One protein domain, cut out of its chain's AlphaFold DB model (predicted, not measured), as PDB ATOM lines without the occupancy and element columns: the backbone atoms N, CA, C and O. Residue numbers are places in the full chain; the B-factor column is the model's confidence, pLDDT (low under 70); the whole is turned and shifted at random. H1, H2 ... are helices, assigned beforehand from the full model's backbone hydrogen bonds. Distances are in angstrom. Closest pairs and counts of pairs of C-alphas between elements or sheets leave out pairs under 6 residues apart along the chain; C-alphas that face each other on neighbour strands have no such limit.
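This is residues 121 to 201 and 216 to 247 of the 256 residues of the protein "Acyl-CoA dehydrogenase" of Streptomyces sp. CB01883 (UniProt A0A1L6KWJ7). Three long helices, H2, H3 and H4, make an up-and-down bundle, each running against the one before it, with H2 slanted across the nearly aligned H3 and H4. H1 crosses one end of the bundle, where H2 ends and H3 begins, and short H5 packs on H4; the unnamed residues 134 to 154 run back along the bundle from H1 to H2. The printed part has 113 residues with five named helices, H1 to H5 in chain order, and no named strand: the class is all helix. It is compact, with a radius of gyration of the C-alphas of 14.5 A, yet elongated, spanning 44 by 23 by 21 A.

H1, residues 121 to 133, begins with C-alpha 121 at (36.369, 11.737, -37.929) and is 18.8 A long from first to last C-alpha. H2, residues 155 to 175, measures 30.4 A, H3, residues 183 to 199, 24.4 A, and H4, residues 216 to 233, 26.1 A. H5, residues 240 to 244, ends with C-alpha 244 at (20.532, 35.481, -19.279).

H2 and H3, a helical hairpin, touch, closest at the C-alphas of Arg 166 and Leu 192, 6.9 A apart; they run opposite ways at a tilt of 38 degrees, only just steep. H3 and H4 touch at a shallow tilt of 8 degrees, opposite ways, with the C-alphas of Ala 195 and Leu 227 closest at 6.2 A. Residues 129 to 133 of H1 touch H2 about perpendicular, at 87 degrees, the C-alphas of Ala 133 and Thr 174 being closest at 5.2 A. H4 touches H5 with residues 224 to 228 alone, closest at the C-alphas of Cys 228 and Arg 243, 6.3 A. H1 is apart from H4 and H5. Every O i to N i+4 pair is within hydrogen-bond range in H2, H3, H4 and H5, and 8 of 9 in H1.

The C-alphas of Ala 179 and Val 216 are the two farthest apart, 46.2 A. Residues 202 to 215 are not printed, and C-alphas 201 and 216 are 13.9 A apart across this cut. The link from H1 to H2 is long, with 21 residues. The pLDDT is under 70 at residues 176 to 182 and residue 216.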
ATOM      1  N   VAL A 121      36.329  10.590 -38.852       87.00
ATOM      2  CA  VAL A 121      36.369  11.737 -37.929       87.00
ATOM      3  C   VAL A 121      36.466  11.231 -36.493       87.00
ATOM      4  O   VAL A 121      37.331  11.681 -35.742       87.00
ATOM      5  N   TRP A 122      35.659  10.228 -36.144       83.50
ATOM      6  CA  TRP A 122      35.659   9.607 -34.821       83.50
ATOM      7  C   TRP A 122      36.994   8.937 -34.496       83.50
ATOM      8  O   TRP A 122      37.543   9.155 -33.420       83.50
ATOM      9  N   GLY A 123      37.594   8.227 -35.458       84.56
ATOM     10  CA  GLY A 123      38.941   7.672 -35.290       84.56
ATOM     11  C   GLY A 123      40.023   8.744 -35.079       84.56
ATOM     12  O   GLY A 123      40.970   8.530 -34.325       84.56
ATOM     13  N   ARG A 124      39.896   9.924 -35.708       89.12
ATOM     14  CA  ARG A 124      40.802  11.059 -35.449       89.12
ATOM     15  C   ARG A 124      40.587  11.673 -34.066       89.12
ATOM     16  O   ARG A 124      41.573  12.064 -33.448       89.12
ATOM     17  N   LEU A 125      39.342  11.763 -33.595       89.25
ATOM     18  CA  LEU A 125      39.029  12.233 -32.243       89.25
ATOM     19  C   LEU A 125      39.577  11.282 -31.180       89.25
ATOM     20  O   LEU A 125      40.227  11.752 -30.253       89.25
ATOM     21  N   ALA A 126      39.420   9.968 -31.362       86.12
ATOM     22  CA  ALA A 126      40.014   8.959 -30.482       86.12
ATOM     23  C   ALA A 126      41.527   9.180 -30.308       86.12
ATOM     24  O   ALA A 126      41.991   9.402 -29.196       86.12
ATOM     25  N   ARG A 127      42.267   9.325 -31.415       87.31
ATOM     26  CA  ARG A 127      43.716   9.615 -31.377       87.31
ATOM     27  C   ARG A 127      44.092  10.952 -30.729       87.31
ATOM     28  O   ARG A 127      45.252  11.161 -30.377       87.31
ATOM     29  N   ARG A 128      43.179  11.923 -30.667       89.62
ATOM     30  CA  ARG A 128      43.412  13.174 -29.922       89.62
ATOM     31  C   ARG A 128      43.154  12.986 -28.433       89.62
ATOM     32  O   ARG A 128      43.898  13.531 -27.630       89.62
ATOM     33  N   MET A 129      42.156  12.184 -28.070       89.31
ATOM     34  CA  MET A 129      41.915  11.804 -26.681       89.31
ATOM     35  C   MET A 129      43.097  11.001 -26.115       89.31
ATOM     36  O   MET A 129      43.539  11.292 -25.010       89.31
ATOM     37  N   ASP A 130      43.706  10.103 -26.891       87.06
ATOM     38  CA  ASP A 130      44.928   9.404 -26.458       87.06
ATOM     39  C   ASP A 130      46.068  10.392 -26.134       87.06
ATOM     40  O   ASP A 130      46.750  10.271 -25.118       87.06
ATOM     41  N   ARG A 131      46.222  11.447 -26.947       90.00
ATOM     42  CA  ARG A 131      47.179  12.537 -26.687       90.00
ATOM     43  C   ARG A 131      46.808  13.386 -25.472       90.00
ATOM     44  O   ARG A 131      47.696  13.860 -24.771       90.00
ATOM     45  N   LEU A 132      45.516  13.558 -25.189       90.12
ATOM     46  CA  LEU A 132      45.051  14.182 -23.947       90.12
ATOM     47  C   LEU A 132      45.481  13.357 -22.728       90.12
ATOM     48  O   LEU A 132      45.983  13.935 -21.767       90.12
ATOM     49  N   ALA A 133      45.342  12.030 -22.777       85.00
ATOM     50  CA  ALA A 133      45.812  11.144 -21.713       85.00
ATOM     51  C   ALA A 133      47.338  11.204 -21.525       85.00
ATOM     52  O   ALA A 133      47.812  11.156 -20.392       85.00
ATOM     53  N   ALA A 134      48.094  11.375 -22.613       87.94
ATOM     54  CA  ALA A 134      49.543  11.576 -22.576       87.94
ATOM     55  C   ALA A 134      49.977  12.987 -22.119       87.94
ATOM     56  O   ALA A 134      51.161  13.226 -21.902       87.94
ATOM     57  N   GLY A 135      49.043  13.934 -21.971       89.25
ATOM     58  CA  GLY A 135      49.352  15.326 -21.625       89.25
ATOM     59  C   GLY A 135      49.887  16.171 -22.791       89.25
ATOM     60  O   GLY A 135      50.349  17.286 -22.573       89.25
ATOM     61  N   GLU A 136      49.818  15.659 -24.020       90.62
ATOM     62  CA  GLU A 136      50.353  16.290 -25.235       90.62
ATOM     63  C   GLU A 136      49.311  17.131 -25.988       90.62
ATOM     64  O   GLU A 136      49.637  17.873 -26.916       90.62
ATOM     65  N   ASP A 137      48.034  16.999 -25.631       92.06
ATOM     66  CA  ASP A 137      46.948  17.768 -26.235       92.06
ATOM     67  C   ASP A 137      46.716  19.092 -25.496       92.06
ATOM     68  O   ASP A 137      46.859  19.183 -24.278       92.06
ATOM     69  N   ARG A 138      46.257  20.123 -26.216       87.25
ATOM     70  CA  ARG A 138      45.920  21.432 -25.636       87.25
ATOM     71  C   ARG A 138      44.962  21.318 -24.445       87.25
ATOM     72  O   ARG A 138      45.106  22.076 -23.488       87.25
ATOM     73  N   LEU A 139      43.999  20.394 -24.488       92.50
ATOM     74  CA  LEU A 139      43.042  20.190 -23.396       92.50
ATOM     75  C   LEU A 139      43.660  19.548 -22.139       92.50
ATOM     76  O   LEU A 139      42.991  19.475 -21.105       92.50
ATOM     77  N   ALA A 140      44.927  19.126 -22.175       91.12
ATOM     78  CA  ALA A 140      45.668  18.764 -20.967       91.12
ATOM     79  C   ALA A 140      45.903  19.992 -20.069       91.12
ATOM     80  O   ALA A 140      45.986  19.870 -18.844       91.12
ATOM     81  N   HIS A 141      45.917  21.183 -20.664       90.38
ATOM     82  CA  HIS A 141      46.078  22.457 -19.979       90.38
ATOM     83  C   HIS A 141      44.725  23.133 -19.698       90.38
ATOM     84  O   HIS A 141      43.712  22.779 -20.307       90.38
ATOM     85  N   PRO A 142      44.686  24.111 -18.772       91.38
ATOM     86  CA  PRO A 142      43.499  24.932 -18.556       91.38
ATOM     87  C   PRO A 142      42.989  25.581 -19.853       91.38
ATOM     88  O   PRO A 142      43.770  26.027 -20.695       91.38
ATOM     89  N   LEU A 143      41.667  25.679 -19.988       91.00
ATOM     90  CA  LEU A 143      40.950  26.303 -21.104       91.00
ATOM     91  C   LEU A 143      41.293  27.789 -21.250       91.00
ATOM     92  O   LEU A 143      41.245  28.334 -22.351       91.00
ATOM     93  N   THR A 144      41.632  28.443 -20.139       88.44
ATOM     94  CA  THR A 144      42.060  29.841 -20.098       88.44
ATOM     95  C   THR A 144      43.323  30.006 -19.261       88.44
ATOM     96  O   THR A 144      43.458  29.436 -18.181       88.44
ATOM     97  N   ALA A 145      44.240  30.850 -19.737       85.56
ATOM     98  CA  ALA A 145      45.411  31.273 -18.967       85.56
ATOM     99  C   ALA A 145      45.056  32.289 -17.860       85.56
ATOM    100  O   ALA A 145      45.865  32.573 -16.975       85.56
ATOM    101  N   VAL A 146      43.849  32.865 -17.904       86.62
ATOM    102  CA  VAL A 146      43.379  33.854 -16.930       86.62
ATOM    103  C   VAL A 146      42.832  33.140 -15.700       86.62
ATOM    104  O   VAL A 146      41.923  32.320 -15.797       86.62
ATOM    105  N   ARG A 147      43.336  33.491 -14.513       83.88
ATOM    106  CA  ARG A 147      42.844  32.923 -13.248       83.88
ATOM    107  C   ARG A 147      41.350  33.220 -13.069       83.88
ATOM    108  O   ARG A 147      40.947  34.370 -13.213       83.88
ATOM    109  N   HIS A 148      40.563  32.226 -12.644       81.69
ATOM    110  CA  HIS A 148      39.103  32.348 -12.475       81.69
ATOM    111  C   HIS A 148      38.668  33.598 -11.701       81.69
ATOM    112  O   HIS A 148      37.779  34.312 -12.141       81.69
ATOM    113  N   ARG A 149      39.344  33.910 -10.587       80.00
ATOM    114  CA  ARG A 149      39.043  35.088  -9.750       80.00
ATOM    115  C   ARG A 149      39.230  36.445 -10.445       80.00
ATOM    116  O   ARG A 149      38.780  37.450  -9.920       80.00
ATOM    117  N   ALA A 150      39.935  36.483 -11.576       85.38
ATOM    118  CA  ALA A 150      40.163  37.692 -12.369       85.38
ATOM    119  C   ALA A 150      39.149  37.851 -13.518       85.38
ATOM    120  O   ALA A 150      39.197  38.838 -14.250       85.38
ATOM    121  N   LEU A 151      38.253  36.877 -13.714       86.25
ATOM    122  CA  LEU A 151      37.217  36.949 -14.734       86.25
ATOM    123  C   LEU A 151      35.996  37.713 -14.193       86.25
ATOM    124  O   LEU A 151      35.585  37.482 -13.056       86.25
ATOM    125  N   PRO A 152      35.375  38.599 -14.988       86.94
ATOM    126  CA  PRO A 152      34.146  39.268 -14.574       86.94
ATOM    127  C   PRO A 152      32.973  38.271 -14.514       86.94
ATOM    128  O   PRO A 152      32.900  37.378 -15.367       86.94
ATOM    129  N   PRO A 153      32.020  38.424 -13.575       87.38
ATOM    130  CA  PRO A 153      30.814  37.600 -13.548       87.38
ATOM    131  C   PRO A 153      30.055  37.628 -14.889       87.38
ATOM    132  O   PRO A 153      30.017  38.679 -15.539       87.38
ATOM    133  N   PRO A 154      29.449  36.505 -15.325       90.56
ATOM    134  CA  PRO A 154      29.414  35.181 -14.686       90.56
ATOM    135  C   PRO A 154      30.518  34.221 -15.187       90.56
ATOM    136  O   PRO A 154      30.446  33.014 -14.973       90.56
ATOM    137  N   LEU A 155      31.555  34.723 -15.868       90.88
ATOM    138  CA  LEU A 155      32.591  33.879 -16.476       90.88
ATOM    139  C   LEU A 155      33.340  32.956 -15.489       90.88
ATOM    140  O   LEU A 155      33.630  31.832 -15.897       90.88
ATOM    141  N   PRO A 156      33.643  33.336 -14.224       92.12
ATOM    142  CA  PRO A 156      34.283  32.419 -13.280       92.12
ATOM    143  C   PRO A 156      33.516  31.106 -13.092       92.12
ATOM    144  O   PRO A 156      34.142  30.048 -13.082       92.12
ATOM    145  N   GLU A 157      32.185  31.188 -12.980       92.25
ATOM    146  CA  GLU A 157      31.283  30.043 -12.806       92.25
ATOM    147  C   GLU A 157      31.325  29.135 -14.039       92.25
ATOM    148  O   GLU A 157      31.638  27.950 -13.931       92.25
ATOM    149  N   LEU A 158      31.090  29.715 -15.222       94.69
ATOM    150  CA  LEU A 158      31.058  28.983 -16.491       94.69
ATOM    151  C   LEU A 158      32.390  28.281 -16.777       94.69
ATOM    152  O   LEU A 158      32.418  27.091 -17.088       94.69
ATOM    153  N   VAL A 159      33.507  29.002 -16.634       94.38
ATOM    154  CA  VAL A 159      34.842  28.423 -16.830       94.38
ATOM    155  C   VAL A 159      35.118  27.367 -15.759       94.38
ATOM    156  O   VAL A 159      35.691  26.332 -16.074       94.38
ATOM    157  N   GLY A 160      34.687  27.576 -14.512       94.06
ATOM    158  CA  GLY A 160      34.844  26.601 -13.428       94.06
ATOM    159  C   GLY A 160      34.208  25.247 -13.751       94.06
ATOM    160  O   GLY A 160      34.870  24.217 -13.616       94.06
ATOM    161  N   GLY A 161      32.966  25.252 -14.241       95.25
ATOM    162  CA  GLY A 161      32.271  24.033 -14.665       95.25
ATOM    163  C   GLY A 161      32.950  23.335 -15.846       95.25
ATOM    164  O   GLY A 161      33.119  22.118 -15.834       95.25
ATOM    165  N   LEU A 162      33.399  24.099 -16.846       96.62
ATOM    166  CA  LEU A 162      34.090  23.551 -18.018       96.62
ATOM    167  C   LEU A 162      35.471  22.967 -17.674       96.62
ATOM    168  O   LEU A 162      35.869  21.949 -18.231       96.62
ATOM    169  N   GLU A 163      36.199  23.579 -16.741       95.88
ATOM    170  CA  GLU A 163      37.479  23.061 -16.242       95.88
ATOM    171  C   GLU A 163      37.312  21.769 -15.445       95.88
ATOM    172  O   GLU A 163      38.148  20.868 -15.527       95.88
ATOM    173  N   GLU A 164      36.237  21.673 -14.665       95.50
ATOM    174  CA  GLU A 164      35.882  20.444 -13.964       95.50
ATOM    175  C   GLU A 164      35.552  19.326 -14.954       95.50
ATOM    176  O   GLU A 164      36.091  18.224 -14.844       95.50
ATOM    177  N   GLU A 165      34.762  19.632 -15.977       96.19
ATOM    178  CA  GLU A 165      34.449  18.687 -17.042       96.19
ATOM    179  C   GLU A 165      35.700  18.231 -17.805       96.19
ATOM    180  O   GLU A 165      35.897  17.039 -18.032       96.19
ATOM    181  N   ARG A 166      36.610  19.157 -18.120       95.69
ATOM    182  CA  ARG A 166      37.906  18.845 -18.736       95.69
ATOM    183  C   ARG A 166      38.727  17.870 -17.891       95.69
ATOM    184  O   ARG A 166      39.269  16.907 -18.432       95.69
ATOM    185  N   ARG A 167      38.814  18.087 -16.572       94.00
ATOM    186  CA  ARG A 167      39.522  17.175 -15.654       94.00
ATOM    187  C   ARG A 167      38.869  15.796 -15.602       94.00
ATOM    188  O   ARG A 167      39.580  14.789 -15.624       94.00
ATOM    189  N   ARG A 168      37.533  15.742 -15.552       93.00
ATOM    190  CA  ARG A 168      36.773  14.482 -15.574       93.00
ATOM    191  C   ARG A 168      37.033  13.706 -16.853       93.00
ATOM    192  O   ARG A 168      37.357  12.525 -16.775       93.00
ATOM    193  N   LEU A 169      36.984  14.379 -18.002       92.12
ATOM    194  CA  LEU A 169      37.278  13.769 -19.292       92.12
ATOM    195  C   LEU A 169      38.713  13.230 -19.349       92.12
ATOM    196  O   LEU A 169      38.902  12.068 -19.692       92.12
ATOM    197  N   ALA A 170      39.716  14.022 -18.959       90.56
ATOM    198  CA  ALA A 170      41.111  13.567 -18.938       90.56
ATOM    199  C   ALA A 170      41.304  12.323 -18.042       90.56
ATOM    200  O   ALA A 170      42.008  11.377 -18.398       90.56
ATOM    201  N   THR A 171      40.610  12.280 -16.901       88.88
ATOM    202  CA  THR A 171      40.621  11.124 -15.987       88.88
ATOM    203  C   THR A 171      39.893   9.905 -16.569       88.88
ATOM    204  O   THR A 171      40.326   8.774 -16.372       88.88
ATOM    205  N   ALA A 172      38.785  10.101 -17.284       86.69
ATOM    206  CA  ALA A 172      38.048   9.007 -17.915       86.69
ATOM    207  C   ALA A 172      38.855   8.366 -19.056       86.69
ATOM    208  O   ALA A 172      38.962   7.144 -19.142       86.69
ATOM    209  N   VAL A 173      39.492   9.191 -19.894       83.56
ATOM    210  CA  VAL A 173      40.272   8.716 -21.045       83.56
ATOM    211  C   VAL A 173      41.501   7.909 -20.611       83.56
ATOM    212  O   VAL A 173      41.847   6.944 -21.279       83.56
ATOM    213  N   THR A 174      42.115   8.238 -19.471       80.06
ATOM    214  CA  THR A 174      43.276   7.505 -18.923       80.06
ATOM    215  C   THR A 174      42.932   6.143 -18.310       80.06
ATOM    216  O   THR A 174      43.798   5.276 -18.249       80.06
ATOM    217  N   ARG A 175      41.697   5.939 -17.830       71.50
ATOM    218  CA  ARG A 175      41.293   4.721 -17.097       71.50
ATOM    219  C   ARG A 175      40.719   3.616 -17.973       71.50
ATOM    220  O   ARG A 175      40.797   2.448 -17.612       71.50
ATOM    221  N   GLU A 176      40.102   3.975 -19.086       64.25
ATOM    222  CA  GLU A 176      39.459   3.011 -19.972       64.25
ATOM    223  C   GLU A 176      40.428   2.601 -21.099       64.25
ATOM    224  O   GLU A 176      41.025   3.479 -21.732       64.25
ATOM    225  N   PRO A 177      40.576   1.300 -21.412       54.59
ATOM    226  CA  PRO A 177      41.401   0.841 -22.529       54.59
ATOM    227  C   PRO A 177      40.815   1.263 -23.887       54.59
ATOM    228  O   PRO A 177      39.609   1.468 -24.023       54.59
ATOM    229  N   ALA A 178      41.673   1.395 -24.903       56.38
ATOM    230  CA  ALA A 178      41.382   1.948 -26.235       56.38
ATOM    231  C   ALA A 178      40.457   1.091 -27.139       56.38
ATOM    232  O   ALA A 178      40.610   1.088 -28.360       56.38
ATOM    233  N   ALA A 179      39.509   0.348 -26.566       49.44
ATOM    234  CA  ALA A 179      38.550  -0.457 -27.311       49.44
ATOM    235  C   ALA A 179      37.180   0.247 -27.381       49.44
ATOM    236  O   ALA A 179      36.681   0.757 -26.381       49.44
ATOM    237  N   ASP A 180      36.613   0.247 -28.589       53.38
ATOM    238  CA  ASP A 180      35.353   0.851 -29.044       53.38
ATOM    239  C   ASP A 180      35.271   2.380 -29.184       53.38
ATOM    240  O   ASP A 180      35.862   3.178 -28.456       53.38
ATOM    241  N   VAL A 181      34.517   2.801 -30.210       57.88
ATOM    242  CA  VAL A 181      34.278   4.210 -30.534       57.88
ATOM    243  C   VAL A 181      33.478   4.849 -29.402       57.88
ATOM    244  O   VAL A 181      32.263   4.690 -29.298       57.88
ATOM    245  N   ARG A 182      34.165   5.612 -28.553       66.38
ATOM    246  CA  ARG A 182      33.556   6.345 -27.440       66.38
ATOM    247  C   ARG A 182      32.861   7.609 -27.936       66.38
ATOM    248  O   ARG A 182      33.389   8.708 -27.787       66.38
ATOM    249  N   TYR A 183      31.683   7.461 -28.541       73.56
ATOM    250  CA  TYR A 183      30.932   8.588 -29.110       73.56
ATOM    251  C   TYR A 183      30.659   9.695 -28.081       73.56
ATOM    252  O   TYR A 183      30.925  10.858 -28.367       73.56
ATOM    253  N   GLY A 184      30.227   9.334 -26.866       82.38
ATOM    254  CA  GLY A 184      29.970  10.296 -25.784       82.38
ATOM    255  C   GLY A 184      31.220  11.091 -25.379       82.38
ATOM    256  O   GLY A 184      31.236  12.312 -25.528       82.38
ATOM    257  N   PRO A 185      32.303  10.437 -24.918       87.75
ATOM    258  CA  PRO A 185      33.565  11.111 -24.606       87.75
ATOM    259  C   PRO A 185      34.158  11.919 -25.768       87.75
ATOM    260  O   PRO A 185      34.651  13.022 -25.547       87.75
ATOM    261  N   ALA A 186      34.070  11.422 -27.007       87.62
ATOM    262  CA  ALA A 186      34.566  12.131 -28.186       87.62
ATOM    263  C   ALA A 186      33.773  13.417 -28.475       87.62
ATOM    264  O   ALA A 186      34.360  14.441 -28.828       87.62
ATOM    265  N   GLU A 187      32.452  13.390 -28.299       89.25
ATOM    266  CA  GLU A 187      31.613  14.581 -28.428       89.25
ATOM    267  C   GLU A 187      31.906  15.598 -27.316       89.25
ATOM    268  O   GLU A 187      32.112  16.779 -27.606       89.25
ATOM    269  N   ARG A 188      32.045  15.141 -26.061       93.81
ATOM    270  CA  ARG A 188      32.437  15.995 -24.924       93.81
ATOM    271  C   ARG A 188      33.814  16.628 -25.132       93.81
ATOM    272  O   ARG A 188      33.974  17.830 -24.917       93.81
ATOM    273  N   TYR A 189      34.787  15.860 -25.624       94.31
ATOM    274  CA  TYR A 189      36.111  16.360 -26.012       94.31
ATOM    275  C   TYR A 189      36.001  17.499 -27.029       94.31
ATOM    276  O   TYR A 189      36.641  18.546 -26.901       94.31
ATOM    277  N   ALA A 190      35.172  17.311 -28.049       95.06
ATOM    278  CA  ALA A 190      35.068  18.256 -29.139       95.06
ATOM    279  C   ALA A 190      34.265  19.524 -28.730       95.06
ATOM    280  O   ALA A 190      34.629  20.628 -29.140       95.06
ATOM    281  N   LEU A 191      33.291  19.412 -27.812       96.81
ATOM    282  CA  LEU A 191      32.649  20.548 -27.121       96.81
ATOM    283  C   LEU A 191      33.636  21.337 -26.246       96.81
ATOM    284  O   LEU A 191      33.665  22.568 -26.305       96.81
ATOM    285  N   LEU A 192      34.490  20.658 -25.475       97.06
ATOM    286  CA  LEU A 192      35.540  21.308 -24.682       97.06
ATOM    287  C   LEU A 192      36.598  21.986 -25.561       97.06
ATOM    288  O   LEU A 192      37.083  23.064 -25.221       97.06
ATOM    289  N   THR A 193      36.914  21.402 -26.718       96.81
ATOM    290  CA  THR A 193      37.807  22.017 -27.712       96.81
ATOM    291  C   THR A 193      37.203  23.320 -28.242       96.81
ATOM    292  O   THR A 193      37.892  24.337 -28.324       96.81
ATOM    293  N   ALA A 194      35.895  23.333 -28.522       97.38
ATOM    294  CA  ALA A 194      35.178  24.549 -28.898       97.38
ATOM    295  C   ALA A 194      35.179  25.595 -27.770       97.38
ATOM    296  O   ALA A 194      35.395  26.779 -28.032       97.38
ATOM    297  N   ALA A 195      35.016  25.173 -26.511       97.19
ATOM    298  CA  ALA A 195      35.086  26.071 -25.358       97.19
ATOM    299  C   ALA A 195      36.479  26.702 -25.205       97.19
ATOM    300  O   ALA A 195      36.587  27.919 -25.037       97.19
ATOM    301  N   ALA A 196      37.542  25.902 -25.341       95.56
ATOM    302  CA  ALA A 196      38.923  26.383 -25.342       95.56
ATOM    303  C   ALA A 196      39.163  27.400 -26.469       95.56
ATOM    304  O   ALA A 196      39.729  28.463 -26.231       95.56
ATOM    305  N   ALA A 197      38.676  27.121 -27.682       95.38
ATOM    306  CA  ALA A 197      38.784  28.032 -28.820       95.38
ATOM    307  C   ALA A 197      38.027  29.358 -28.602       95.38
ATOM    308  O   ALA A 197      38.487  30.428 -29.016       95.38
ATOM    309  N   CYS A 198      36.876  29.319 -27.924       94.88
ATOM    310  CA  CYS A 198      36.127  30.520 -27.545       94.88
ATOM    311  C   CYS A 198      36.888  31.367 -26.516       94.88
ATOM    312  O   CYS A 198      36.953  32.589 -26.658       94.88
ATOM    313  N   ALA A 199      37.478  30.722 -25.505       91.56
ATOM    314  CA  ALA A 199      38.250  31.380 -24.452       91.56
ATOM    315  C   ALA A 199      39.649  31.835 -24.909       91.56
ATOM    316  O   ALA A 199      40.272  32.668 -24.247       91.56
ATOM    317  N   ASP A 200      40.139  31.324 -26.041       87.62
ATOM    318  CA  ASP A 200      41.476  31.628 -26.538       87.62
ATOM    319  C   ASP A 200      41.705  33.130 -26.775       87.62
ATOM    320  O   ASP A 200      40.911  33.828 -27.417       87.62
ATOM    321  N   GLY A 201      42.804  33.653 -26.236       77.31
ATOM    322  CA  GLY A 201      43.130  35.075 -26.343       77.31
ATOM    323  C   GLY A 201      42.157  36.008 -25.610       77.31
ATOM    324  O   GLY A 201      42.198  37.225 -25.835       77.31
ATOM    325  N   VAL A 216      33.761  46.245 -25.965       61.16
ATOM    326  CA  VAL A 216      34.076  45.458 -24.766       61.16
ATOM    327  C   VAL A 216      32.887  44.608 -24.307       61.16
ATOM    328  O   VAL A 216      33.029  43.399 -24.078       61.16
ATOM    329  N   GLY A 217      31.709  45.231 -24.183       70.88
ATOM    330  CA  GLY A 217      30.483  44.565 -23.740       70.88
ATOM    331  C   GLY A 217      30.089  43.440 -24.692       70.88
ATOM    332  O   GLY A 217      29.864  42.309 -24.257       70.88
ATOM    333  N   ALA A 218      30.147  43.713 -25.996       78.56
ATOM    334  CA  ALA A 218      29.861  42.754 -27.057       78.56
ATOM    335  C   ALA A 218      30.788  41.529 -27.038       78.56
ATOM    336  O   ALA A 218      30.348  40.395 -27.251       78.56
ATOM    337  N   ARG A 219      32.092  41.716 -26.791       83.69
ATOM    338  CA  ARG A 219      33.047  40.597 -26.718       83.69
ATOM    339  C   ARG A 219      32.786  39.719 -25.493       83.69
ATOM    340  O   ARG A 219      32.777  38.494 -25.613       83.69
ATOM    341  N   ARG A 220      32.541  40.336 -24.331       87.00
ATOM    342  CA  ARG A 220      32.195  39.618 -23.095       87.00
ATOM    343  C   ARG A 220      30.890  38.842 -23.246       87.00
ATOM    344  O   ARG A 220      30.832  37.682 -22.849       87.00
ATOM    345  N   ALA A 221      29.863  39.467 -23.816       88.31
ATOM    346  CA  ALA A 221      28.553  38.857 -23.992       88.31
ATOM    347  C   ALA A 221      28.608  37.646 -24.928       88.31
ATOM    348  O   ALA A 221      28.077  36.594 -24.582       88.31
ATOM    349  N   ARG A 222      29.333  37.745 -26.052       91.44
ATOM    350  CA  ARG A 222      29.570  36.604 -26.951       91.44
ATOM    351  C   ARG A 222      30.271  35.452 -26.247       91.44
ATOM    352  O   ARG A 222      29.796  34.326 -26.326       91.44
ATOM    353  N   LEU A 223      31.343  35.738 -25.501       92.81
ATOM    354  CA  LEU A 223      32.041  34.705 -24.737       92.81
ATOM    355  C   LEU A 223      31.117  34.058 -23.695       92.81
ATOM    356  O   LEU A 223      31.021  32.839 -23.641       92.81
ATOM    357  N   CYS A 224      30.404  34.856 -22.901       93.19
ATOM    358  CA  CYS A 224      29.468  34.353 -21.896       93.19
ATOM    359  C   CYS A 224      28.365  33.487 -22.520       93.19
ATOM    360  O   CYS A 224      28.089  32.397 -22.021       93.19
ATOM    361  N   GLY A 225      27.753  33.949 -23.611       94.25
ATOM    362  CA  GLY A 225      26.713  33.214 -24.324       94.25
ATOM    363  C   GLY A 225      27.232  31.911 -24.916       94.25
ATOM    364  O   GLY A 225      26.606  30.868 -24.746       94.25
ATOM    365  N   ALA A 226      28.410  31.941 -25.534       95.69
ATOM    366  CA  ALA A 226      29.032  30.759 -26.106       95.69
ATOM    367  C   ALA A 226      29.379  29.709 -25.046       95.69
ATOM    368  O   ALA A 226      29.006  28.546 -25.191       95.69
ATOM    369  N   LEU A 227      30.031  30.119 -23.952       96.19
ATOM    370  CA  LEU A 227      30.353  29.209 -22.853       96.19
ATOM    371  C   LEU A 227      29.079  28.660 -22.206       96.19
ATOM    372  O   LEU A 227      29.001  27.460 -21.989       96.19
ATOM    373  N   CYS A 228      28.047  29.484 -21.994       95.81
ATOM    374  CA  CYS A 228      26.750  29.013 -21.502       95.81
ATOM    375  C   CYS A 228      26.134  27.950 -22.426       95.81
ATOM    376  O   CYS A 228      25.654  26.928 -21.938       95.81
ATOM    377  N   ARG A 229      26.144  28.160 -23.751       94.94
ATOM    378  CA  ARG A 229      25.607  27.189 -24.720       94.94
ATOM    379  C   ARG A 229      26.385  25.876 -24.706       94.94
ATOM    380  O   ARG A 229      25.779  24.810 -24.750       94.94
ATOM    381  N   LEU A 230      27.712  25.945 -24.629       96.94
ATOM    382  CA  LEU A 230      28.568  24.760 -24.556       96.94
ATOM    383  C   LEU A 230      28.399  24.018 -23.224       96.94
ATOM    384  O   LEU A 230      28.310  22.796 -23.227       96.94
ATOM    385  N   SER A 231      28.276  24.736 -22.104       96.62
ATOM    386  CA  SER A 231      27.999  24.151 -20.789       96.62
ATOM    387  C   SER A 231      26.664  23.408 -20.762       96.62
ATOM    388  O   SER A 231      26.623  22.283 -20.278       96.62
ATOM    389  N   VAL A 232      25.597  23.984 -21.330       94.19
ATOM    390  CA  VAL A 232      24.289  23.309 -21.429       94.19
ATOM    391  C   VAL A 232      24.391  22.021 -22.250       94.19
ATOM    392  O   VAL A 232      23.840  21.008 -21.839       94.19
ATOM    393  N   ARG A 233      25.137  22.024 -23.362       93.38
ATOM    394  CA  ARG A 233      25.356  20.824 -24.193       93.38
ATOM    395  C   ARG A 233      26.241  19.762 -23.539       93.38
ATOM    396  O   ARG A 233      26.206  18.609 -23.944       93.38
ATOM    397  N   LEU A 234      27.044  20.146 -22.553       94.81
ATOM    398  CA  LEU A 234      27.827  19.229 -21.721       94.81
ATOM    399  C   LEU A 234      27.041  18.723 -20.498       94.81
ATOM    400  O   LEU A 234      27.623  18.033 -19.655       94.81
ATOM    401  N   ASP A 235      25.753  19.068 -20.394       94.81
ATOM    402  CA  ASP A 235      24.875  18.794 -19.249       94.81
ATOM    403  C   ASP A 235      25.395  19.391 -17.930       94.81
ATOM    404  O   ASP A 235      25.174  18.859 -16.841       94.81
ATOM    405  N   LEU A 236      26.113  20.516 -18.012       95.12
ATOM    406  CA  LEU A 236      26.642  21.201 -16.838       95.12
ATOM    407  C   LEU A 236      25.586  22.134 -16.230       95.12
ATOM    408  O   LEU A 236      24.855  22.812 -16.961       95.12
ATOM    409  N   PRO A 237      25.516  22.231 -14.890       92.62
ATOM    410  CA  PRO A 237      24.654  23.203 -14.238       92.62
ATOM    411  C   PRO A 237      25.119  24.625 -14.570       92.62
ATOM    412  O   PRO A 237      26.309  24.934 -14.529       92.62
ATOM    413  N   VAL A 238      24.159  25.494 -14.888       92.25
ATOM    414  CA  VAL A 238      24.390  26.915 -15.188       92.25
ATOM    415  C   VAL A 238      23.344  27.746 -14.459       92.25
ATOM    416  O   VAL A 238      22.143  27.490 -14.638       92.25
ATOM    417  N   SER A 239      23.784  28.734 -13.677       92.06
ATOM    418  CA  SER A 239      22.911  29.663 -12.956       92.06
ATOM    419  C   SER A 239      21.995  30.454 -13.896       92.06
ATOM    420  O   SER A 239      22.326  30.721 -15.054       92.06
ATOM    421  N   GLU A 240      20.826  30.872 -13.406       89.69
ATOM    422  CA  GLU A 240      19.889  31.684 -14.196       89.69
ATOM    423  C   GLU A 240      20.517  33.010 -14.657       89.69
ATOM    424  O   GLU A 240      20.328  33.433 -15.803       89.69
ATOM    425  N   SER A 241      21.350  33.611 -13.802       86.94
ATOM    426  CA  SER A 241      22.147  34.791 -14.142       86.94
ATOM    427  C   SER A 241      23.049  34.519 -15.349       86.94
ATOM    428  O   SER A 241      23.024  35.264 -16.327       86.94
ATOM    429  N   ALA A 242      23.809  33.420 -15.345       87.50
ATOM    430  CA  ALA A 242      24.671  33.060 -16.468       87.50
ATOM    431  C   ALA A 242      23.894  32.749 -17.761       87.50
ATOM    432  O   ALA A 242      24.344  33.102 -18.855       87.50
ATOM    433  N   ARG A 243      22.689  32.174 -17.649       88.00
ATOM    434  CA  ARG A 243      21.804  31.881 -18.794       88.00
ATOM    435  C   ARG A 243      21.230  33.121 -19.480       88.00
ATOM    436  O   ARG A 243      20.727  33.004 -20.602       88.00
ATOM    437  N   THR A 244      21.233  34.272 -18.815       87.38
ATOM    438  CA  THR A 244      20.532  35.481 -19.279       87.38
ATOM    439  C   THR A 244      21.451  36.683 -19.489       87.38
ATOM    440  O   THR A 244      21.147  37.512 -20.345       87.38
ATOM    441  N   ALA A 245      22.607  36.743 -18.815       83.75
ATOM    442  CA  ALA A 245      23.523  37.892 -18.798       83.75
ATOM    443  C   ALA A 245      24.025  38.383 -20.171       83.75
ATOM    444  O   ALA A 245      24.488  39.513 -20.289       83.75
ATOM    445  N   TRP A 246      23.964  37.547 -21.206       87.56
ATOM    446  CA  TRP A 246      24.466  37.851 -22.547       87.56
ATOM    447  C   TRP A 246      23.371  38.233 -23.551       87.56
ATOM    448  O   TRP A 246      23.693  38.790 -24.598       87.56
ATOM    449  N   ARG A 247      22.094  37.926 -23.274       84.81
ATOM    450  CA  ARG A 247      21.029  37.898 -24.298       84.81
ATOM    451  C   ARG A 247      20.825  39.239 -24.992       84.81
ATOM    452  O   ARG A 247      20.844  39.298 -26.217       84.81
TER     453      ARG A 247